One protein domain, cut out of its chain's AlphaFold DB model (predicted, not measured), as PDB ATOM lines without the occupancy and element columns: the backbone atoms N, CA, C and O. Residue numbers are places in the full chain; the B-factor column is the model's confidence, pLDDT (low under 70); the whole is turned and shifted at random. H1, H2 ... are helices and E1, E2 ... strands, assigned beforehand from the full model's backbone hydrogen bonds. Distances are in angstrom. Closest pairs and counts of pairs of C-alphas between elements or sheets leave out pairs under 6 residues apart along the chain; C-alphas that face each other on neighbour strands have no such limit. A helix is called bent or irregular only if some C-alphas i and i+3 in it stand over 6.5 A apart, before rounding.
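What this domain is: This is residues 33 to 179 and 221 to 246 of the 246 residues of an uncharacterized protein of Bdellovibrio exovorus JSS (UniProt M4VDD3). A twisted sheet of eight strands crosses the domain, with H1 and H2 covering one face and H4 and the short H5 on the other: three layers, helices on both faces of a sheet. H6 packs on H4, and H3 packs on H2. The printed part has 173 residues with six named helices and eight named strands, in the order E1 H1 E2 H2 E3 H3 E4 H4 E5 H5 H6 E6 E7 E8, and its class is mixed, helices and strands. The mixed sheet runs E1 E7 E8 E6 E2 E5 E3 E4. The whole is compact, with a radius of gyration of the C-alphas of 15.1 A and spans of 47 by 34 by 31 A.

How they stand to each other: In the sheet, E2 (residues 64 to 69) is parallel to E5 (141 to 146), with N 67 and O 143 2.8 A apart, and to E6 (171 to 177), with N 173 and O 66 2.8 A apart. E8 (238 to 245) is parallel to E6, with N 241 and O 174 3.0 A apart, and forms a hairpin with E7 (227 to 235), with N 230 and O 242 2.9 A apart. The edge strand E1 (33 to 41) is antiparallel to E7, with N 39 and O 229 3.0 A apart. E3 (95 to 99) is parallel to E5, with N 97 and O 142 2.8 A apart, and to the edge strand E4 (116 to 118), with N 118 and O 98 3.0 A apart. H1 (44 to 61) and H2 (76 to 90) are on the same face and touch, C-alphas 44 and 79 being closest at 5.4 A, at a steep tilt of 44 degrees. H3 (106 to 112) only grazes the sheet with residues 109 to 112. H4 (124 to 136) lies over E5 at a height over the sheet of 9.9 A and touches H6 (158 to 166), C-alphas 128 and 162 being closest at 5.7 A. H5 (147 to 150) lies over E2, on the opposite face from H1. Every O i to N i+4 pair is within hydrogen-bond range in H3, H4 and H6, against 11 of 14 in H1 and 10 of 11 in H2; H5 is too short for such a pair.

Where its parts are: E1 begins at C-alpha 33 (206.984, 200.008, 226.459), and E8 ends at C-alpha 245 (227.066, 198.129, 237.467). E7 is 24.9 A long, E8 23.1 A and H2 21.7 A. H1, 24.5 A long, is irregular, with C-alphas 54 and 57 7.7 A apart.

The domain as a whole: The C-alphas farthest apart, those of Gln 136 and Lys 223, are 48.0 A apart. Residues 180 to 220 are not printed, and C-alphas 179 and 221 are 13.2 A apart across this cut. Of the links that are printed whole, none is long. The mean pLDDT of the printed part is 93.3, and no printed residue is under 70.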
ATOM      1  N   LYS A  33     207.800 200.941 225.681       90.88
ATOM      2  CA  LYS A  33     206.984 200.008 226.459       90.88
ATOM      3  C   LYS A  33     207.868 199.160 227.354       90.88
ATOM      4  O   LYS A  33     208.736 198.442 226.868       90.88
ATOM      5  N   SER A  34     207.622 199.218 228.660       93.31
ATOM      6  CA  SER A  34     208.382 198.418 229.622       93.31
ATOM      7  C   SER A  34     208.093 196.933 229.444       93.31
ATOM      8  O   SER A  34     206.943 196.509 229.535       93.31
ATOM      9  N   GLN A  35     209.150 196.167 229.180       94.50
ATOM     10  CA  GLN A  35     209.127 194.708 229.081       94.50
ATOM     11  C   GLN A  35     209.564 194.081 230.401       94.50
ATOM     12  O   GLN A  35     208.943 193.136 230.881       94.50
ATOM     13  N   VAL A  36     210.608 194.649 231.008       92.94
ATOM     14  CA  VAL A  36     211.088 194.286 232.339       92.94
ATOM     15  C   VAL A  36     211.221 195.568 233.149       92.94
ATOM     16  O   VAL A  36     212.011 196.438 232.763       92.94
ATOM     17  N   PRO A  37     210.467 195.719 234.253       92.94
ATOM     18  CA  PRO A  37     210.624 196.871 235.122       92.94
ATOM     19  C   PRO A  37     212.017 196.861 235.752       92.94
ATOM     20  O   PRO A  37     212.671 195.820 235.854       92.94
ATOM     21  N   MET A  38     212.455 198.032 236.198       93.00
ATOM     22  CA  MET A  38     213.759 198.178 236.825       93.00
ATOM     23  C   MET A  38     213.890 197.278 238.049       93.00
ATOM     24  O   MET A  38     213.032 197.270 238.933       93.00
ATOM     25  N   ARG A  39     214.995 196.538 238.092       91.88
ATOM     26  CA  ARG A  39     215.337 195.643 239.193       91.88
ATOM     27  C   ARG A  39     216.843 195.421 239.265       91.88
ATOM     28  O   ARG A  39     217.564 195.665 238.295       91.88
ATOM     29  N   ALA A  40     217.289 194.947 240.419       93.44
ATOM     30  CA  ALA A  40     218.671 194.560 240.638       93.44
ATOM     31  C   ALA A  40     218.881 193.067 240.319       93.44
ATOM     32  O   ALA A  40     217.973 192.257 240.526       93.44
ATOM     33  N   PHE A  41     220.072 192.712 239.838       94.31
ATOM     34  CA  PHE A  41     220.473 191.366 239.428       94.31
ATOM     35  C   PHE A  41     221.807 190.989 240.080       94.31
ATOM     36  O   PHE A  41     222.703 191.820 240.242       94.31
ATOM     37  N   THR A  42     221.946 189.714 240.427       95.06
ATOM     38  CA  THR A  42     223.145 189.160 241.076       95.06
ATOM     39  C   THR A  42     224.312 188.969 240.107       95.06
ATOM     40  O   THR A  42     225.467 188.966 240.522       95.06
ATOM     41  N   SER A  43     224.029 188.804 238.813       94.75
ATOM     42  CA  SER A  43     225.035 188.497 237.793       94.75
ATOM     43  C   SER A  43     224.577 188.885 236.386       94.75
ATOM     44  O   SER A  43     223.386 189.054 236.117       94.75
ATOM     45  N   GLU A  44     225.538 188.954 235.464       94.25
ATOM     46  CA  GLU A  44     225.305 189.139 234.030       94.25
ATOM     47  C   GLU A  44     224.492 187.976 233.440       94.25
ATOM     48  O   GLU A  44     223.729 188.171 232.494       94.25
ATOM     49  N   VAL A  45     224.625 186.776 234.017       95.19
ATOM     50  CA  VAL A  45     223.869 185.578 233.624       95.19
ATOM     51  C   VAL A  45     222.394 185.737 233.980       95.19
ATOM     52  O   VAL A  45     221.550 185.605 233.102       95.19
ATOM     53  N   GLU A  46     222.074 186.099 235.228       96.19
ATOM     54  CA  GLU A  46     220.683 186.316 235.657       96.19
ATOM     55  C   GLU A  46     220.004 187.426 234.836       96.19
ATOM     56  O   GLU A  46     218.846 187.295 234.418       96.19
ATOM     57  N   LEU A  47     220.736 188.515 234.581       95.88
ATOM     58  CA  LEU A  47     220.279 189.614 233.736       95.88
ATOM     59  C   LEU A  47     219.981 189.122 232.317       95.88
ATOM     60  O   LEU A  47     218.886 189.356 231.800       95.88
ATOM     61  N   THR A  48     220.924 188.402 231.709       95.62
ATOM     62  CA  THR A  48     220.777 187.887 230.345       95.62
ATOM     63  C   THR A  48     219.636 186.884 230.245       95.62
ATOM     64  O   THR A  48     218.805 187.009 229.354       95.62
ATOM     65  N   ASP A  49     219.529 185.925 231.160       95.62
ATOM     66  CA  ASP A  49     218.461 184.919 231.134       95.62
ATOM     67  C   ASP A  49     217.076 185.566 231.247       95.62
ATOM     68  O   ASP A  49     216.134 185.177 230.554       95.62
ATOM     69  N   THR A  50     216.972 186.622 232.055       95.81
ATOM     70  CA  THR A  50     215.755 187.433 232.137       95.81
ATOM     71  C   THR A  50     215.446 188.104 230.808       95.81
ATOM     72  O   THR A  50     214.323 187.998 230.322       95.81
ATOM     73  N   LEU A  51     216.430 188.772 230.200       95.38
ATOM     74  CA  LEU A  51     216.268 189.384 228.884       95.38
ATOM     75  C   LEU A  51     215.787 188.351 227.856       95.38
ATOM     76  O   LEU A  51     214.771 188.576 227.200       95.38
ATOM     77  N   MET A  52     216.470 187.206 227.769       93.94
ATOM     78  CA  MET A  52     216.153 186.133 226.826       93.94
ATOM     79  C   MET A  52     214.733 185.594 227.025       93.94
ATOM     80  O   MET A  52     214.050 185.328 226.040       93.94
ATOM     81  N   GLY A  53     214.257 185.491 228.270       93.19
ATOM     82  CA  GLY A  53     212.878 185.097 228.571       93.19
ATOM     83  C   GLY A  53     211.831 186.064 228.010       93.19
ATOM     84  O   GLY A  53     210.796 185.626 227.511       93.19
ATOM     85  N   HIS A  54     212.111 187.369 228.029       91.44
ATOM     86  CA  HIS A  54     211.199 188.395 227.515       91.44
ATOM     87  C   HIS A  54     211.271 188.572 225.992       91.44
ATOM     88  O   HIS A  54     210.269 188.929 225.376       91.44
ATOM     89  N   ILE A  55     212.418 188.278 225.373       91.00
ATOM     90  CA  ILE A  55     212.579 188.347 223.910       91.00
ATOM     91  C   ILE A  55     212.411 186.989 223.216       91.00
ATOM     92  O   ILE A  55     212.591 186.909 222.006       91.00
ATOM     93  N   ALA A  56     212.041 185.927 223.942       89.75
ATOM     94  CA  ALA A  56     212.011 184.554 223.432       89.75
ATOM     95  C   ALA A  56     211.160 184.382 222.160       89.75
ATOM     96  O   ALA A  56     211.575 183.687 221.237       89.75
ATOM     97  N   GLY A  57     209.991 185.028 222.090       88.19
ATOM     98  CA  GLY A  57     209.120 184.969 220.910       88.19
ATOM     99  C   GLY A  57     209.786 185.554 219.655       88.19
ATOM    100  O   GLY A  57     209.992 184.826 218.682       88.19
ATOM    101  N   PRO A  58     210.173 186.845 219.668       89.19
ATOM    102  CA  PRO A  58     210.931 187.454 218.571       89.19
ATOM    103  C   PRO A  58     212.230 186.709 218.236       89.19
ATOM    104  O   PRO A  58     212.565 186.534 217.067       89.19
ATOM    105  N   LEU A  59     212.937 186.210 219.251       88.06
ATOM    106  CA  LEU A  59     214.198 185.493 219.098       88.06
ATOM    107  C   LEU A  59     214.059 184.199 218.283       88.06
ATOM    108  O   LEU A  59     214.890 183.959 217.415       88.06
ATOM    109  N   GLN A  60     213.000 183.413 218.517       87.12
ATOM    110  CA  GLN A  60     212.741 182.152 217.803       87.12
ATOM    111  C   GLN A  60     212.436 182.337 216.313       87.12
ATOM    112  O   GLN A  60     212.581 181.399 215.530       87.12
ATOM    113  N   THR A  61     211.945 183.515 215.931       87.75
ATOM    114  CA  THR A  61     211.497 183.797 214.558       87.75
ATOM    115  C   THR A  61     212.516 184.594 213.754       87.75
ATOM    116  O   THR A  61     212.475 184.558 212.525       87.75
ATOM    117  N   SER A  62     213.437 185.285 214.426       90.00
ATOM    118  CA  SER A  62     214.504 186.029 213.773       90.00
ATOM    119  C   SER A  62     215.701 185.132 213.470       90.00
ATOM    120  O   SER A  62     216.045 184.259 214.256       90.00
ATOM    121  N   THR A  63     216.381 185.386 212.356       91.38
ATOM    122  CA  THR A  63     217.721 184.848 212.058       91.38
ATOM    123  C   THR A  63     218.783 185.948 212.036       91.38
ATOM    124  O   THR A  63     219.953 185.688 211.770       91.38
ATOM    125  N   ALA A  64     218.376 187.185 212.301       95.50
ATOM    126  CA  ALA A  64     219.171 188.385 212.146       95.50
ATOM    127  C   ALA A  64     219.154 189.166 213.459       95.50
ATOM    128  O   ALA A  64     218.086 189.522 213.965       95.50
ATOM    129  N   TYR A  65     220.328 189.428 214.025       96.56
ATOM    130  CA  TYR A  65     220.447 190.056 215.340       96.56
ATOM    131  C   TYR A  65     221.404 191.233 215.281       96.56
ATOM    132  O   TYR A  65     222.505 191.112 214.752       96.56
ATOM    133  N   TRP A  66     220.994 192.369 215.831       97.50
ATOM    134  CA  TRP A  66     221.836 193.554 215.960       97.50
ATOM    135  C   TRP A  66     221.951 193.908 217.434       97.50
ATOM    136  O   TRP A  66     220.954 194.226 218.080       97.50
ATOM    137  N   ILE A  67     223.162 193.842 217.974       98.06
ATOM    138  CA  ILE A  67     223.438 194.106 219.382       98.06
ATOM    139  C   ILE A  67     224.295 195.363 219.480       98.06
ATOM    140  O   ILE A  67     225.414 195.414 218.978       98.06
ATOM    141  N   GLY A  68     223.744 196.379 220.124       97.62
ATOM    142  CA  GLY A  68     224.361 197.674 220.322       97.62
ATOM    143  C   GLY A  68     225.043 197.794 221.669       97.62
ATOM    144  O   GLY A  68     224.387 197.592 222.683       97.62
ATOM    145  N   ILE A  69     226.307 198.195 221.693       96.75
ATOM    146  CA  ILE A  69     227.059 198.539 222.904       96.75
ATOM    147  C   ILE A  69     227.211 200.055 222.974       96.75
ATOM    148  O   ILE A  69     227.530 200.709 221.978       96.75
ATOM    149  N   GLU A  70     226.999 200.643 224.144       94.06
ATOM    150  CA  GLU A  70     227.325 202.047 224.345       94.06
ATOM    151  C   GLU A  70     228.856 202.242 224.356       94.06
ATOM    152  O   GLU A  70     229.558 201.574 225.122       94.06
ATOM    153  N   PRO A  71     229.406 203.150 223.526       89.75
ATOM    154  CA  PRO A  71     230.849 203.353 223.447       89.75
ATOM    155  C   PRO A  71     231.483 203.680 224.803       89.75
ATOM    156  O   PRO A  71     231.001 204.532 225.538       89.75
ATOM    157  N   GLY A  72     232.600 203.036 225.140       86.19
ATOM    158  CA  GLY A  72     233.310 203.303 226.397       86.19
ATOM    159  C   GLY A  72     232.660 202.716 227.658       86.19
ATOM    160  O   GLY A  72     233.158 202.978 228.750       86.19
ATOM    161  N   LYS A  73     231.597 201.909 227.531       91.44
ATOM    162  CA  LYS A  73     230.981 201.157 228.636       91.44
ATOM    163  C   LYS A  73     231.405 199.686 228.585       91.44
ATOM    164  O   LYS A  73     230.631 198.810 228.199       91.44
ATOM    165  N   SER A  74     232.662 199.406 228.940       89.56
ATOM    166  CA  SER A  74     233.252 198.054 228.878       89.56
ATOM    167  C   SER A  74     232.509 197.026 229.740       89.56
ATOM    168  O   SER A  74     232.514 195.832 229.449       89.56
ATOM    169  N   GLU A  75     231.813 197.473 230.784       91.00
ATOM    170  CA  GLU A  75     230.956 196.637 231.618       91.00
ATOM    171  C   GLU A  75     229.800 195.987 230.833       91.00
ATOM    172  O   GLU A  75     229.282 194.952 231.242       91.00
ATOM    173  N   GLN A  76     229.424 196.524 229.670       95.06
ATOM    174  CA  GLN A  76     228.399 195.930 228.812       95.06
ATOM    175  C   GLN A  76     228.910 194.710 228.026       95.06
ATOM    176  O   GLN A  76     228.108 193.866 227.623       95.06
ATOM    177  N   ILE A  77     230.229 194.566 227.836       94.94
ATOM    178  CA  ILE A  77     230.822 193.489 227.027       94.94
ATOM    179  C   ILE A  77     230.534 192.094 227.597       94.94
ATOM    180  O   ILE A  77     230.107 191.228 226.827       94.94
ATOM    181  N   PRO A  78     230.680 191.833 228.912       94.31
ATOM    182  CA  PRO A  78     230.269 190.560 229.497       94.31
ATOM    183  C   PRO A  78     228.791 190.228 229.255       94.31
ATOM    184  O   PRO A  78     228.478 189.093 228.906       94.31
ATOM    185  N   VAL A  79     227.891 191.212 229.370       96.31
ATOM    186  CA  VAL A  79     226.452 191.021 229.115       96.31
ATOM    187  C   VAL A  79     226.210 190.666 227.648       96.31
ATOM    188  O   VAL A  79     225.555 189.670 227.355       96.31
ATOM    189  N   VAL A  80     226.803 191.414 226.713       96.81
ATOM    190  CA  VAL A  80     226.702 191.116 225.275       96.81
ATOM    191  C   VAL A  80     227.281 189.745 224.941       96.81
ATOM    192  O   VAL A  80     226.674 188.999 224.180       96.81
ATOM    193  N   THR A  81     228.400 189.365 225.555       95.44
ATOM    194  CA  THR A  81     228.991 188.030 225.380       95.44
ATOM    195  C   THR A  81     228.012 186.931 225.799       95.44
ATOM    196  O   THR A  81     227.855 185.943 225.080       95.44
ATOM    197  N   GLN A  82     227.303 187.108 226.920       95.94
ATOM    198  CA  GLN A  82     226.270 186.164 227.356       95.94
ATOM    199  C   GLN A  82     225.082 186.128 226.387       95.94
ATOM    200  O   GLN A  82     224.627 185.042 226.028       95.94
ATOM    201  N   VAL A  83     224.611 187.285 225.909       96.19
ATOM    202  CA  VAL A  83     223.532 187.360 224.907       96.19
ATOM    203  C   VAL A  83     223.930 186.614 223.632       96.19
ATOM    204  O   VAL A  83     223.191 185.743 223.175       96.19
ATOM    205  N   VAL A  84     225.122 186.884 223.092       95.75
ATOM    206  CA  VAL A  84     225.665 186.197 221.911       95.75
ATOM    207  C   VAL A  84     225.740 184.689 222.149       95.75
ATOM    208  O   VAL A  84     225.313 183.914 221.295       95.75
ATOM    209  N   ALA A  85     226.221 184.251 223.315       93.94
ATOM    210  CA  ALA A  85     226.277 182.834 223.657       93.94
ATOM    211  C   ALA A  85     224.882 182.186 223.692       93.94
ATOM    212  O   ALA A  85     224.715 181.078 223.179       93.94
ATOM    213  N   GLN A  86     223.872 182.862 224.247       93.25
ATOM    214  CA  GLN A  86     222.496 182.359 224.272       93.25
ATOM    215  C   GLN A  86     221.875 182.306 222.867       93.25
ATOM    216  O   GLN A  86     221.223 181.315 222.535       93.25
ATOM    217  N   ILE A  87     222.137 183.301 222.010       93.62
ATOM    218  CA  ILE A  87     221.710 183.276 220.599       93.62
ATOM    219  C   ILE A  87     222.364 182.095 219.869       93.62
ATOM    220  O   ILE A  87     221.668 181.316 219.218       93.62
ATOM    221  N   LYS A  88     223.678 181.885 220.028       92.06
ATOM    222  CA  LYS A  88     224.406 180.764 219.400       92.06
ATOM    223  C   LYS A  88     223.896 179.392 219.838       92.06
ATOM    224  O   LYS A  88     223.935 178.458 219.046       92.06
ATOM    225  N   LYS A  89     223.409 179.240 221.075       90.56
ATOM    226  CA  LYS A  89     222.794 177.973 221.519       90.56
ATOM    227  C   LYS A  89     221.538 177.632 220.714       90.56
ATOM    228  O   LYS A  89     221.269 176.455 220.504       90.56
ATOM    229  N   GLN A  90     220.784 178.640 220.276       86.81
ATOM    230  CA  GLN A  90     219.585 178.459 219.452       86.81
ATOM    231  C   GLN A  90     219.928 178.386 217.958       86.81
ATOM    232  O   GLN A  90     219.324 177.607 217.224       86.81
ATOM    233  N   HIS A  91     220.951 179.133 217.530       87.25
ATOM    234  CA  HIS A  91     221.414 179.220 216.145       87.25
ATOM    235  C   HIS A  91     222.941 179.010 216.062       87.25
ATOM    236  O   HIS A  91     223.704 179.977 215.999       87.25
ATOM    237  N   PRO A  92     223.421 177.747 216.046       79.75
ATOM    238  CA  PRO A  92     224.852 177.427 216.158       79.75
ATOM    239  C   PRO A  92     225.741 177.950 215.021       79.75
ATOM    240  O   PRO A  92     226.955 178.024 215.188       79.75
ATOM    241  N   VAL A  93     225.151 178.313 213.877       77.06
ATOM    242  CA  VAL A  93     225.853 178.754 212.655       77.06
ATOM    243  C   VAL A  93     225.752 180.278 212.468       77.06
ATOM    244  O   VAL A  93     225.782 180.787 211.353       77.06
ATOM    245  N   ALA A  94     225.587 181.033 213.556       82.75
ATOM    246  CA  ALA A  94     225.520 182.488 213.481       82.75
ATOM    247  C   ALA A  94     226.863 183.092 213.025       82.75
ATOM    248  O   ALA A  94     227.867 182.966 213.727       82.75
ATOM    249  N   HIS A  95     226.870 183.774 211.875       94.81
ATOM    250  CA  HIS A  95     227.985 184.621 211.443       94.81
ATOM    251  C   HIS A  95     228.072 185.848 212.349       94.81
ATOM    252  O   HIS A  95     227.103 186.594 212.468       94.81
ATOM    253  N   ILE A  96     229.220 186.065 212.989       96.12
ATOM    254  CA  ILE A  96     229.390 187.162 213.949       96.12
ATOM    255  C   ILE A  96     230.205 188.262 213.289       96.12
ATOM    256  O   ILE A  96     231.364 188.062 212.932       96.12
ATOM    257  N   ILE A  97     229.598 189.427 213.144       97.06
ATOM    258  CA  ILE A  97     230.218 190.614 212.574       97.06
ATOM    259  C   ILE A  97     230.364 191.618 213.710       97.06
ATOM    260  O   ILE A  97     229.394 191.907 214.406       97.06
ATOM    261  N   VAL A  98     231.569 192.137 213.915       97.00
ATOM    262  CA  VAL A  98     231.832 193.151 214.940       97.00
ATOM    263  C   VAL A  98     232.239 194.452 214.268       97.00
ATOM    264  O   VAL A  98     233.098 194.480 213.388       97.00
ATOM    265  N   ASP A  99     231.618 195.540 214.697       96.25
ATOM    266  CA  ASP A  99     231.959 196.877 214.254       96.25
ATOM    267  C   ASP A  99     233.313 197.305 214.827       96.25
ATOM    268  O   ASP A  99     233.525 197.329 216.043       96.25
ATOM    269  N   PHE A 100     234.231 197.677 213.943       93.31
ATOM    270  CA  PHE A 100     235.551 198.177 214.295       93.31
ATOM    271  C   PHE A 100     235.477 199.462 215.134       93.31
ATOM    272  O   PHE A 100     236.351 199.701 215.973       93.31
ATOM    273  N   GLU A 101     234.424 200.274 214.968       91.12
ATOM    274  CA  GLU A 101     234.261 201.526 215.717       91.12
ATOM    275  C   GLU A 101     234.094 201.318 217.227       91.12
ATOM    276  O   GLU A 101     234.370 202.236 218.002       91.12
ATOM    277  N   LEU A 102     233.732 200.107 217.664       92.75
ATOM    278  CA  LEU A 102     233.666 199.761 219.084       92.75
ATOM    279  C   LEU A 102     235.038 199.757 219.768       92.75
ATOM    280  O   LEU A 102     235.096 199.870 220.990       92.75
ATOM    281  N   ARG A 103     236.135 199.644 218.999       92.56
ATOM    282  CA  ARG A 103     237.521 199.630 219.506       92.56
ATOM    283  C   ARG A 103     237.746 198.626 220.643       92.56
ATOM    284  O   ARG A 103     238.495 198.908 221.577       92.56
ATOM    285  N   LEU A 104     237.105 197.462 220.544       91.75
ATOM    286  CA  LEU A 104     237.241 196.384 221.522       91.75
ATOM    287  C   LEU A 104     238.696 195.904 221.616       91.75
ATOM    288  O   LEU A 104     239.421 195.853 220.615       91.75
ATOM    289  N   SER A 105     239.118 195.528 222.821       92.81
ATOM    290  CA  SER A 105     240.422 194.917 223.053       92.81
ATOM    291  C   SER A 105     240.524 193.550 222.361       92.81
ATOM    292  O   SER A 105     239.530 192.950 221.945       92.81
ATOM    293  N   LYS A 106     241.744 193.013 222.239       93.31
ATOM    294  CA  LYS A 106     241.939 191.672 221.663       93.31
ATOM    295  C   LYS A 106     241.254 190.595 222.499       93.31
ATOM    296  O   LYS A 106     240.725 189.636 221.944       93.31
ATOM    297  N   GLU A 107     241.268 190.759 223.815       92.94
ATOM    298  CA  GLU A 107     240.621 189.867 224.771       92.94
ATOM    299  C   GLU A 107     239.099 189.917 224.602       92.94
ATOM    300  O   GLU A 107     238.464 188.872 224.503       92.94
ATOM    301  N   GLU A 108     238.521 191.114 224.475       91.94
ATOM    302  CA  GLU A 108     237.084 191.305 224.241       91.94
ATOM    303  C   GLU A 108     236.638 190.726 222.889       91.94
ATOM    304  O   GLU A 108     235.632 190.018 222.812       91.94
ATOM    305  N   LEU A 109     237.418 190.937 221.823       93.31
ATOM    306  CA  LEU A 109     237.159 190.316 220.518       93.31
ATOM    307  C   LEU A 109     237.253 188.786 220.584       93.31
ATOM    308  O   LEU A 109     236.442 188.094 219.965       93.31
ATOM    309  N   ALA A 110     238.201 188.240 221.350       92.69
ATOM    310  CA  ALA A 110     238.347 186.797 221.517       92.69
ATOM    311  C   ALA A 110     237.132 186.156 222.212       92.69
ATOM    312  O   ALA A 110     236.802 185.009 221.911       92.69
ATOM    313  N   LEU A 111     236.438 186.889 223.093       90.56
ATOM    314  CA  LEU A 111     235.195 186.425 223.721       90.56
ATOM    315  C   LEU A 111     234.047 186.305 222.710       90.56
ATOM    316  O   LEU A 111     233.272 185.350 222.771       90.56
ATOM    317  N   LEU A 112     233.953 187.245 221.765       91.38
ATOM    318  CA  LEU A 112     232.898 187.263 220.747       91.38
ATOM    319  C   LEU A 112     233.166 186.296 219.586       91.38
ATOM    320  O   LEU A 112     232.215 185.807 218.978       91.38
ATOM    321  N   GLN A 113     234.438 185.991 219.303       91.88
ATOM    322  CA  GLN A 113     234.873 185.149 218.178       91.88
ATOM    323  C   GLN A 113     234.285 185.626 216.833       91.88
ATOM    324  O   GLN A 113     233.559 184.869 216.177       91.88
ATOM    325  N   PRO A 114     234.551 186.883 216.425       93.81
ATOM    326  CA  PRO A 114     234.011 187.430 215.190       93.81
ATOM    327  C   PRO A 114     234.481 186.635 213.972       93.81
ATOM    328  O   PRO A 114     235.653 186.278 213.852       93.81
ATOM    329  N   SER A 115     233.560 186.408 213.041       93.56
ATOM    330  CA  SER A 115     233.869 185.992 211.673       93.56
ATOM    331  C   SER A 115     234.459 187.152 210.872       93.56
ATOM    332  O   SER A 115     235.345 186.940 210.052       93.56
ATOM    333  N   ASP A 116     233.991 188.374 211.139       94.31
ATOM    334  CA  ASP A 116     234.423 189.593 210.465       94.31
ATOM    335  C   ASP A 116     234.518 190.767 211.448       94.31
ATOM    336  O   ASP A 116     233.702 190.891 212.364       94.31
ATOM    337  N   VAL A 117     235.480 191.661 211.213       95.38
ATOM    338  CA  VAL A 117     235.592 192.954 211.902       95.38
ATOM    339  C   VAL A 117     235.626 194.055 210.850       95.38
ATOM    340  O   VAL A 117     236.528 194.064 210.012       95.38
ATOM    341  N   ILE A 118     234.637 194.947 210.856       95.06
ATOM    342  CA  ILE A 118     234.401 195.907 209.764       95.06
ATOM    343  C   ILE A 118     233.945 197.264 210.292       95.06
ATOM    344  O   ILE A 118     233.311 197.330 211.333       95.06
ATOM    345  N   SER A 119     234.229 198.348 209.575       95.06
ATOM    346  CA  SER A 119     233.736 199.689 209.921       95.06
ATOM    347  C   SER A 119     232.306 199.866 209.403       95.06
ATOM    348  O   SER A 119     232.106 200.021 208.195       95.06
ATOM    349  N   LEU A 120     231.301 199.823 210.292       94.44
ATOM    350  CA  LEU A 120     229.895 199.933 209.870       94.44
ATOM    351  C   LEU A 120     229.604 201.288 209.222       94.44
ATOM    352  O   LEU A 120     228.878 201.369 208.235       94.44
ATOM    353  N   LYS A 121     230.196 202.349 209.766       91.12
ATOM    354  CA  LYS A 121     230.003 203.718 209.289       91.12
ATOM    355  C   LYS A 121     230.550 203.937 207.881       91.12
ATOM    356  O   LYS A 121     229.907 204.611 207.081       91.12
ATOM    357  N   GLU A 122     231.731 203.401 207.586       94.38
ATOM    358  CA  GLU A 122     232.395 203.608 206.291       94.38
ATOM    359  C   GLU A 122     231.867 202.659 205.210       94.38
ATOM    360  O   GLU A 122     231.842 203.030 204.039       94.38
ATOM    361  N   HIS A 123     231.389 201.472 205.600       95.12
ATOM    362  CA  HIS A 123     230.978 200.403 204.682       95.12
ATOM    363  C   HIS A 123     229.499 200.022 204.803       95.12
ATOM    364  O   HIS A 123     229.125 198.886 204.517       95.12
ATOM    365  N   LEU A 124     228.636 200.951 205.224       95.19
ATOM    366  CA  LEU A 124     227.226 200.657 205.509       95.19
ATOM    367  C   LEU A 124     226.502 199.958 204.348       95.19
ATOM    368  O   LEU A 124     225.755 199.008 204.572       95.19
ATOM    369  N   TYR A 125     226.735 200.412 203.115       95.69
ATOM    370  CA  TYR A 125     226.083 199.857 201.929       95.69
ATOM    371  C   TYR A 125     226.599 198.452 201.587       95.69
ATOM    372  O   TYR A 125     225.800 197.536 201.399       95.69
ATOM    373  N   ASP A 126     227.920 198.252 201.607       95.00
ATOM    374  CA  ASP A 126     228.541 196.937 201.388       95.00
ATOM    375  C   ASP A 126     228.054 195.917 202.437       95.00
ATOM    376  O   ASP A 126     227.809 194.744 202.145       95.00
ATOM    377  N   ILE A 127     227.871 196.380 203.677       95.06
ATOM    378  CA  ILE A 127     227.338 195.579 204.780       95.06
ATOM    379  C   ILE A 127     225.871 195.252 204.547       95.06
ATOM    380  O   ILE A 127     225.492 194.097 204.704       95.06
ATOM    381  N   GLY A 128     225.057 196.228 204.142       95.62
ATOM    382  CA  GLY A 128     223.655 196.002 203.797       95.62
ATOM    383  C   GLY A 128     223.490 194.909 202.740       95.62
ATOM    384  O   GLY A 128     222.704 193.981 202.938       95.62
ATOM    385  N   GLU A 129     224.294 194.946 201.672       96.44
ATOM    386  CA  GLU A 129     224.304 193.910 200.630       96.44
ATOM    387  C   GLU A 129     224.735 192.543 201.175       96.44
ATOM    388  O   GLU A 129     224.084 191.525 200.917       96.44
ATOM    389  N   LYS A 130     225.809 192.507 201.975       95.31
ATOM    390  CA  LYS A 130     226.299 191.273 202.602       95.31
ATOM    391  C   LYS A 130     225.247 190.646 203.519       95.31
ATOM    392  O   LYS A 130     225.017 189.441 203.439       95.31
ATOM    393  N   LEU A 131     224.602 191.442 204.369       96.06
ATOM    394  CA  LEU A 131     223.567 190.973 205.290       96.06
ATOM    395  C   LEU A 131     222.320 190.496 204.537       96.06
ATOM    396  O   LEU A 131     221.778 189.442 204.865       96.06
ATOM    397  N   GLN A 132     221.912 191.207 203.484       96.38
ATOM    398  CA  GLN A 132     220.803 190.784 202.630       96.38
ATOM    399  C   GLN A 132     221.066 189.419 201.993       96.38
ATOM    400  O   GLN A 132     220.179 188.564 201.970       96.38
ATOM    401  N   LYS A 133     222.294 189.186 201.524       95.50
ATOM    402  CA  LYS A 133     222.695 187.888 200.987       95.50
ATOM    403  C   LYS A 133     222.621 186.781 202.046       95.50
ATOM    404  O   LYS A 133     222.085 185.716 201.753       95.50
ATOM    405  N   LEU A 134     223.086 187.036 203.272       94.50
ATOM    406  CA  LEU A 134     222.980 186.068 204.374       94.50
ATOM    407  C   LEU A 134     221.517 185.698 204.668       94.50
ATOM    408  O   LEU A 134     221.211 184.513 204.803       94.50
ATOM    409  N   GLU A 135     220.593 186.668 204.697       92.38
ATOM    410  CA  GLU A 135     219.162 186.378 204.898       92.38
ATOM    411  C   GLU A 135     218.556 185.573 203.741       92.38
ATOM    412  O   GLU A 135     217.811 184.620 203.981       92.38
ATOM    413  N   GLN A 136     218.910 185.893 202.491       93.50
ATOM    414  CA  GLN A 136     218.476 185.130 201.310       93.50
ATOM    415  C   GLN A 136     218.967 183.675 201.352       93.50
ATOM    416  O   GLN A 136     218.235 182.755 200.982       93.50
ATOM    417  N   GLU A 137     220.184 183.460 201.852       93.19
ATOM    418  CA  GLU A 137     220.792 182.141 202.051       93.19
ATOM    419  C   GLU A 137     220.316 181.449 203.343       93.19
ATOM    420  O   GLU A 137     220.693 180.306 203.605       93.19
ATOM    421  N   LYS A 138     219.445 182.104 204.130       91.12
ATOM    422  CA  LYS A 138     218.944 181.639 205.437       91.12
ATOM    423  C   LYS A 138     220.061 181.365 206.446       91.12
ATOM    424  O   LYS A 138     219.940 180.491 207.307       91.12
ATOM    425  N   VAL A 139     221.148 182.114 206.338       92.62
ATOM    426  CA  VAL A 139     222.280 182.058 207.251       92.62
ATOM    427  C   VAL A 139     222.040 183.060 208.371       92.62
ATOM    428  O   VAL A 139     221.867 184.255 208.132       92.62
ATOM    429  N   SER A 140     222.018 182.572 209.610       94.62
ATOM    430  CA  SER A 140     221.855 183.445 210.771       94.62
ATOM    431  C   SER A 140     223.078 184.335 210.975       94.62
ATOM    432  O   SER A 140     224.204 183.879 210.768       94.62
ATOM    433  N   TYR A 141     222.885 185.562 211.452       96.44
ATOM    434  CA  TYR A 141     223.993 186.462 211.763       96.44
ATOM    435  C   TYR A 141     223.729 187.335 212.988       96.44
ATOM    436  O   TYR A 141     222.588 187.660 213.317       96.44
ATOM    437  N   ILE A 142     224.816 187.737 213.641       97.75
ATOM    438  CA  ILE A 142     224.834 188.694 214.741       97.75
ATOM    439  C   ILE A 142     225.774 189.833 214.346       97.75
ATOM    440  O   ILE A 142     226.966 189.603 214.154       97.75
ATOM    441  N   LEU A 143     225.253 191.053 214.258       97.75
ATOM    442  CA  LEU A 143     226.044 192.272 214.138       97.75
ATOM    443  C   LEU A 143     226.175 192.924 215.517       97.75
ATOM    444  O   LEU A 143     225.178 193.334 216.105       97.75
ATOM    445  N   VAL A 144     227.398 193.036 216.025       97.69
ATOM    446  CA  VAL A 144     227.714 193.751 217.267       97.69
ATOM    447  C   VAL A 144     228.280 195.121 216.900       97.69
ATOM    448  O   VAL A 144     229.320 195.199 216.256       97.69
ATOM    449  N   THR A 145     227.599 196.200 217.276       97.44
ATOM    450  CA  THR A 145     227.926 197.576 216.855       97.44
ATOM    451  C   THR A 145     227.667 198.590 217.972       97.44
ATOM    452  O   THR A 145     227.326 198.208 219.089       97.44
ATOM    453  N   ALA A 146     227.864 199.886 217.720       96.12
ATOM    454  CA  ALA A 146     227.511 200.942 218.661       96.12
ATOM    455  C   ALA A 146     225.986 201.012 218.869       96.12
ATOM    456  O   ALA A 146     225.211 200.888 217.923       96.12
ATOM    457  N   ALA A 147     225.534 201.285 220.095       96.12
ATOM    458  CA  ALA A 147     224.109 201.339 220.441       96.12
ATOM    459  C   ALA A 147     223.304 202.340 219.599       96.12
ATOM    460  O   ALA A 147     222.160 202.079 219.229       96.12
ATOM    461  N   ILE A 148     223.923 203.460 219.221       94.56
ATOM    462  CA  ILE A 148     223.311 204.453 218.329       94.56
ATOM    463  C   ILE A 148     223.102 203.948 216.897       94.56
ATOM    464  O   ILE A 148     222.307 204.530 216.165       94.56
ATOM    465  N   TYR A 149     223.781 202.876 216.491       95.88
ATOM    466  CA  TYR A 149     223.643 202.279 215.164       95.88
ATOM    467  C   TYR A 149     222.640 201.127 215.122       95.88
ATOM    468  O   TYR A 149     222.141 200.817 214.044       95.88
ATOM    469  N   SER A 150     222.314 200.525 216.269       95.88
ATOM    470  CA  SER A 150     221.337 199.434 216.385       95.88
ATOM    471  C   SER A 150     219.947 199.881 216.839       95.88
ATOM    472  O   SER A 150     219.004 199.100 216.754       95.88
ATOM    473  N   THR A 151     219.800 201.105 217.347       93.81
ATOM    474  CA  THR A 151     218.529 201.588 217.905       93.81
ATOM    475  C   THR A 151     217.563 202.078 216.831       93.81
ATOM    476  O   THR A 151     217.908 202.930 216.024       93.81
ATOM    477  N   SER A 152     216.314 201.624 216.854       89.62
ATOM    478  CA  SER A 152     215.281 202.122 215.927       89.62
ATOM    479  C   SER A 152     214.662 203.459 216.353       89.62
ATOM    480  O   SER A 152     213.748 203.951 215.700       89.62
ATOM    481  N   ILE A 153     215.134 204.047 217.460       90.88
ATOM    482  CA  ILE A 153     214.699 205.373 217.916       90.88
ATOM    483  C   ILE A 153     215.200 206.473 216.983       90.88
ATOM    484  O   ILE A 153     214.495 207.453 216.773       90.88
ATOM    485  N   LEU A 154     216.428 206.335 216.481       90.81
ATOM    486  CA  LEU A 154     217.081 207.372 215.695       90.81
ATOM    487  C   LEU A 154     216.750 207.190 214.219       90.81
ATOM    488  O   LEU A 154     217.087 206.173 213.618       90.81
ATOM    489  N   GLU A 155     216.133 208.200 213.616       86.75
ATOM    490  CA  GLU A 155     215.927 208.207 212.171       86.75
ATOM    491  C   GLU A 155     217.264 208.323 211.427       86.75
ATOM    492  O   GLU A 155     218.182 209.015 211.869       86.75
ATOM    493  N   LYS A 156     217.358 207.691 210.248       89.06
ATOM    494  CA  LYS A 156     218.525 207.746 209.348       89.06
ATOM    495  C   LYS A 156     219.826 207.198 209.939       89.06
ATOM    496  O   LYS A 156     220.890 207.411 209.356       89.06
ATOM    497  N   ASN A 157     219.774 206.497 211.066       91.88
ATOM    498  CA  ASN A 157     220.929 205.763 211.557       91.88
ATOM    499  C   ASN A 157     221.141 204.468 210.734       91.88
ATOM    500  O   ASN A 157     220.290 204.107 209.914       91.88
ATOM    501  N   PRO A 158     222.270 203.757 210.914       95.31
ATOM    502  CA  PRO A 158     222.572 202.540 210.162       95.31
ATOM    503  C   PRO A 158     221.449 201.500 210.116       95.31
ATOM    504  O   PRO A 158     221.134 201.019 209.029       95.31
ATOM    505  N   ILE A 159     220.801 201.181 211.244       95.00
ATOM    506  CA  ILE A 159     219.702 200.210 211.236       95.00
ATOM    507  C   ILE A 159     218.489 200.700 210.432       95.00
ATOM    508  O   ILE A 159     217.902 199.917 209.687       95.00
ATOM    509  N   ASP A 160     218.125 201.983 210.524       93.81
ATOM    510  CA  ASP A 160     217.019 202.560 209.750       93.81
ATOM    511  C   ASP A 160     217.307 202.519 208.241       93.81
ATOM    512  O   ASP A 160     216.445 202.140 207.442       93.81
ATOM    513  N   ILE A 161     218.546 202.838 207.851       94.44
ATOM    514  CA  ILE A 161     219.005 202.758 206.458       94.44
ATOM    515  C   ILE A 161     218.922 201.316 205.960       94.44
ATOM    516  O   ILE A 161     218.344 201.065 204.899       94.44
ATOM    517  N   VAL A 162     219.444 200.363 206.734       94.56
ATOM    518  CA  VAL A 162     219.472 198.955 206.342       94.56
ATOM    519  C   VAL A 162     218.058 198.371 206.231       94.56
ATOM    520  O   VAL A 162     217.747 197.710 205.238       94.56
ATOM    521  N   LYS A 163     217.164 198.699 207.174       94.12
ATOM    522  CA  LYS A 163     215.742 198.322 207.117       94.12
ATOM    523  C   LYS A 163     215.062 198.846 205.851       94.12
ATOM    524  O   LYS A 163     214.400 198.089 205.142       94.12
ATOM    525  N   LYS A 164     215.239 200.133 205.536       94.44
ATOM    526  CA  LYS A 164     214.548 200.792 204.413       94.44
ATOM    527  C   LYS A 164     215.098 200.406 203.042       94.44
ATOM    528  O   LYS A 164     214.317 200.243 202.110       94.44
ATOM    529  N   GLN A 165     216.417 200.303 202.900       95.75
ATOM    530  CA  GLN A 165     217.057 200.105 201.595       95.75
ATOM    531  C   GLN A 165     217.217 198.633 201.221       95.75
ATOM    532  O   GLN A 165     217.090 198.291 200.048       95.75
ATOM    533  N   TYR A 166     217.455 197.763 202.205       95.88
ATOM    534  CA  TYR A 166     217.728 196.342 201.970       95.88
ATOM    535  C   TYR A 166     216.581 195.431 202.418       95.88
ATOM    536  O   TYR A 166     216.615 194.231 202.142       95.88
ATOM    537  N   GLY A 167     215.551 195.984 203.072       93.75
ATOM    538  CA  GLY A 167     214.387 195.232 203.541       93.75
ATOM    539  C   GLY A 167     214.685 194.291 204.710       93.75
ATOM    540  O   GLY A 167     213.877 193.403 204.983       93.75
ATOM    541  N   LEU A 168     215.829 194.458 205.383       94.19
ATOM    542  CA  LEU A 168     216.224 193.602 206.504       94.19
ATOM    543  C   LEU A 168     215.443 193.994 207.749       94.19
ATOM    544  O   LEU A 168     215.213 195.172 207.987       94.19
ATOM    545  N   ASN A 169     215.058 193.024 208.572       93.75
ATOM    546  CA  ASN A 169     214.301 193.285 209.798       93.75
ATOM    547  C   ASN A 169     214.915 192.538 210.986       93.75
ATOM    548  O   ASN A 169     214.274 191.646 211.546       93.75
ATOM    549  N   PRO A 170     216.161 192.870 211.368       95.38
ATOM    550  CA  PRO A 170     216.820 192.193 212.469       95.38
ATOM    551  C   PRO A 170     216.114 192.483 213.795       95.38
ATOM    552  O   PRO A 170     215.546 193.556 214.011       95.38
ATOM    553  N   LEU A 171     216.226 191.528 214.712       96.06
ATOM    554  CA  LEU A 171     215.960 191.737 216.125       96.06
ATOM    555  C   LEU A 171     217.077 192.608 216.703       96.06
ATOM    556  O   LEU A 171     218.244 192.213 216.684       96.06
ATOM    557  N   THR A 172     216.728 193.784 217.212       97.12
ATOM    558  CA  THR A 172     217.692 194.732 217.763       97.12
ATOM    559  C   THR A 172     217.666 194.716 219.288       97.12
ATOM    560  O   THR A 172     216.610 194.652 219.919       97.12
ATOM    561  N   LEU A 173     218.852 194.774 219.885       97.75
ATOM    562  CA  LEU A 173     219.071 194.948 221.313       97.75
ATOM    563  C   LEU A 173     220.105 196.055 221.495       97.75
ATOM    564  O   LEU A 173     221.289 195.828 221.286       97.75
ATOM    565  N   SER A 174     219.673 197.247 221.887       97.69
ATOM    566  CA  SER A 174     220.570 198.388 222.097       97.69
ATOM    567  C   SER A 174     220.812 198.603 223.585       97.69
ATOM    568  O   SER A 174     219.861 198.821 224.337       97.69
ATOM    569  N   LEU A 175     222.068 198.529 224.024       97.81
ATOM    570  CA  LEU A 175     222.428 198.752 225.417       97.81
ATOM    571  C   LEU A 175     222.638 200.243 225.690       97.81
ATOM    572  O   LEU A 175     223.157 200.982 224.854       97.81
ATOM    573  N   ALA A 176     222.238 200.679 226.878       96.31
ATOM    574  CA  ALA A 176     222.451 202.035 227.362       96.31
ATOM    575  C   ALA A 176     222.863 202.023 228.833       96.31
ATOM    576  O   ALA A 176     222.436 201.168 229.608       96.31
ATOM    577  N   TYR A 177     223.652 203.011 229.229       95.56
ATOM    578  CA  TYR A 177     224.015 203.273 230.606       95.56
ATOM    579  C   TYR A 177     222.802 203.773 231.389       95.56
ATOM    580  O   TYR A 177     222.070 204.662 230.942       95.56
ATOM    581  N   PHE A 178     222.610 203.206 232.576       94.69
ATOM    582  CA  PHE A 178     221.600 203.640 233.528       94.69
ATOM    583  C   PHE A 178     222.178 204.674 234.509       94.69
ATOM    584  O   PHE A 178     222.917 204.291 235.418       94.69
ATOM    585  N   PRO A 179     221.830 205.969 234.400       92.88
ATOM    586  CA  PRO A 179     222.244 206.959 235.386       92.88
ATOM    587  C   PRO A 179     221.449 206.803 236.695       92.88
ATOM    588  O   PRO A 179     220.245 207.076 236.750       92.88
ATOM    589  N   GLU A 221     218.819 200.386 246.474       76.69
ATOM    590  CA  GLU A 221     220.169 199.854 246.347       76.69
ATOM    591  C   GLU A 221     220.288 198.538 247.119       76.69
ATOM    592  O   GLU A 221     219.957 198.462 248.304       76.69
ATOM    593  N   ASP A 222     220.762 197.505 246.430       81.88
ATOM    594  CA  ASP A 222     221.006 196.182 246.986       81.88
ATOM    595  C   ASP A 222     222.477 195.835 246.749       81.88
ATOM    596  O   ASP A 222     222.891 195.534 245.631       81.88
ATOM    597  N   LYS A 223     223.279 195.907 247.815       78.31
ATOM    598  CA  LYS A 223     224.735 195.704 247.750       78.31
ATOM    599  C   LYS A 223     225.132 194.279 247.367       78.31
ATOM    600  O   LYS A 223     226.282 194.055 247.002       78.31
ATOM    601  N   GLU A 224     224.211 193.323 247.456       85.44
ATOM    602  CA  GLU A 224     224.444 191.940 247.035       85.44
ATOM    603  C   GLU A 224     224.168 191.739 245.534       85.44
ATOM    604  O   GLU A 224     224.471 190.682 244.979       85.44
ATOM    605  N   LYS A 225     223.617 192.756 244.858       89.12
ATOM    606  CA  LYS A 225     223.235 192.717 243.446       89.12
ATOM    607  C   LYS A 225     223.959 193.812 242.663       89.12
ATOM    608  O   LYS A 225     223.464 194.936 242.574       89.12
ATOM    609  N   PRO A 226     225.113 193.492 242.055       90.94
ATOM    610  CA  PRO A 226     225.976 194.486 241.427       90.94
ATOM    611  C   PRO A 226     225.385 195.075 240.146       90.94
ATOM    612  O   PRO A 226     225.950 196.010 239.601       90.94
ATOM    613  N   TRP A 227     224.284 194.540 239.622       94.12
ATOM    614  CA  TRP A 227     223.677 195.019 238.386       94.12
ATOM    615  C   TRP A 227     222.316 195.626 238.657       94.12
ATOM    616  O   TRP A 227     221.493 195.018 239.331       94.12
ATOM    617  N   THR A 228     222.032 196.779 238.062       94.06
ATOM    618  CA  THR A 228     220.673 197.326 237.990       94.06
ATOM    619  C   THR A 228     220.320 197.576 236.547       94.06
ATOM    620  O   THR A 228     221.081 198.224 235.832       94.06
ATOM    621  N   ALA A 229     219.172 197.054 236.117       95.62
ATOM    622  CA  ALA A 229     218.731 197.211 234.744       95.62
ATOM    623  C   ALA A 229     217.209 197.230 234.601       95.62
ATOM    624  O   ALA A 229     216.474 196.734 235.458       95.62
ATOM    625  N   PHE A 230     216.750 197.770 233.477       95.44
ATOM    626  CA  PHE A 230     215.396 197.608 232.959       95.44
ATOM    627  C   PHE A 230     215.439 197.345 231.454       95.44
ATOM    628  O   PHE A 230     216.426 197.656 230.784       95.44
ATOM    629  N   ILE A 231     214.362 196.764 230.927       96.19
ATOM    630  CA  ILE A 231     214.232 196.476 229.499       96.19
ATOM    631  C   ILE A 231     212.965 197.138 228.988       96.19
ATOM    632  O   ILE A 231     211.868 196.888 229.497       96.19
ATOM    633  N   ASP A 232     213.126 197.945 227.951       95.56
ATOM    634  CA  ASP A 232     212.037 198.556 227.207       95.56
ATOM    635  C   ASP A 232     212.041 198.056 225.760       95.56
ATOM    636  O   ASP A 232     213.055 197.574 225.255       95.56
ATOM    637  N   SER A 233     210.910 198.194 225.077       94.31
ATOM    638  CA  SER A 233     210.826 198.028 223.630       94.31
ATOM    639  C   SER A 233     210.311 199.293 222.956       94.31
ATOM    640  O   SER A 233     209.396 199.953 223.453       94.31
ATOM    641  N   SER A 234     210.902 199.623 221.808       91.25
ATOM    642  CA  SER A 234     210.431 200.678 220.901       91.25
ATOM    643  C   SER A 234     209.662 200.110 219.701       91.25
ATOM    644  O   SER A 234     209.133 200.860 218.887       91.25
ATOM    645  N   GLY A 235     209.596 198.782 219.584       89.81
ATOM    646  CA  GLY A 235     208.918 198.058 218.514       89.81
ATOM    647  C   GLY A 235     208.860 196.552 218.801       89.81
ATOM    648  O   GLY A 235     209.420 196.099 219.800       89.81
ATOM    649  N   PRO A 236     208.189 195.751 217.953       88.56
ATOM    650  CA  PRO A 236     208.055 194.302 218.157       88.56
ATOM    651  C   PRO A 236     209.389 193.541 218.193       88.56
ATOM    652  O   PRO A 236     209.498 192.529 218.884       88.56
ATOM    653  N   SER A 237     210.390 194.048 217.472       92.69
ATOM    654  CA  SER A 237     211.730 193.463 217.362       92.69
ATOM    655  C   SER A 237     212.818 194.451 217.782       92.69
ATOM    656  O   SER A 237     213.965 194.292 217.382       92.69
ATOM    657  N   ASP A 238     212.469 195.492 218.542       94.62
ATOM    658  CA  ASP A 238     213.405 196.545 218.925       94.62
ATOM    659  C   ASP A 238     213.424 196.730 220.439       94.62
ATOM    660  O   ASP A 238     212.479 197.271 221.021       94.62
ATOM    661  N   PHE A 239     214.505 196.263 221.064       96.62
ATOM    662  CA  PHE A 239     214.679 196.213 222.509       96.62
ATOM    663  C   PHE A 239     215.818 197.115 222.964       96.62
ATOM    664  O   PHE A 239     216.844 197.271 222.298       96.62
ATOM    665  N   ILE A 240     215.635 197.692 224.144       97.06
ATOM    666  CA  ILE A 240     216.595 198.573 224.790       97.06
ATOM    667  C   ILE A 240     216.845 198.023 226.183       97.06
ATOM    668  O   ILE A 240     215.927 197.958 227.003       97.06
ATOM    669  N   LEU A 241     218.086 197.628 226.442       97.56
ATOM    670  CA  LEU A 241     218.531 197.208 227.763       97.56
ATOM    671  C   LEU A 241     219.294 198.369 228.393       97.56
ATOM    672  O   LEU A 241     220.397 198.702 227.970       97.56
ATOM    673  N   VAL A 242     218.708 198.981 229.413       96.69
ATOM    674  CA  VAL A 242     219.345 200.077 230.142       96.69
ATOM    675  C   VAL A 242     219.888 199.512 231.438       96.69
ATOM    676  O   VAL A 242     219.118 198.974 232.232       96.69
ATOM    677  N   LEU A 243     221.202 199.586 231.638       96.25
ATOM    678  CA  LEU A 243     221.885 198.917 232.736       96.25
ATOM    679  C   LEU A 243     223.046 199.735 233.304       96.25
ATOM    680  O   LEU A 243     223.664 200.547 232.619       96.25
ATOM    681  N   THR A 244     223.380 199.470 234.559       94.00
ATOM    682  CA  THR A 244     224.624 199.915 235.192       94.00
ATOM    683  C   THR A 244     225.118 198.851 236.155       94.00
ATOM    684  O   THR A 244     224.323 198.085 236.717       94.00
ATOM    685  N   LYS A 245     226.433 198.840 236.362       92.38
ATOM    686  CA  LYS A 245     227.066 198.129 237.467       92.38
ATOM    687  C   LYS A 245     227.197 199.081 238.662       92.38
ATOM    688  O   LYS A 245     227.528 200.248 238.452       92.38
ATOM    689  N   ILE A 246     226.869 198.610 239.863       86.56
ATOM    690  CA  ILE A 246     226.950 199.323 241.150       86.56
ATOM    691  C   ILE A 246     228.208 198.871 241.886       86.56
ATOM    692  O   ILE A 246     228.508 197.653 241.836       86.56
TER     693      ILE A 246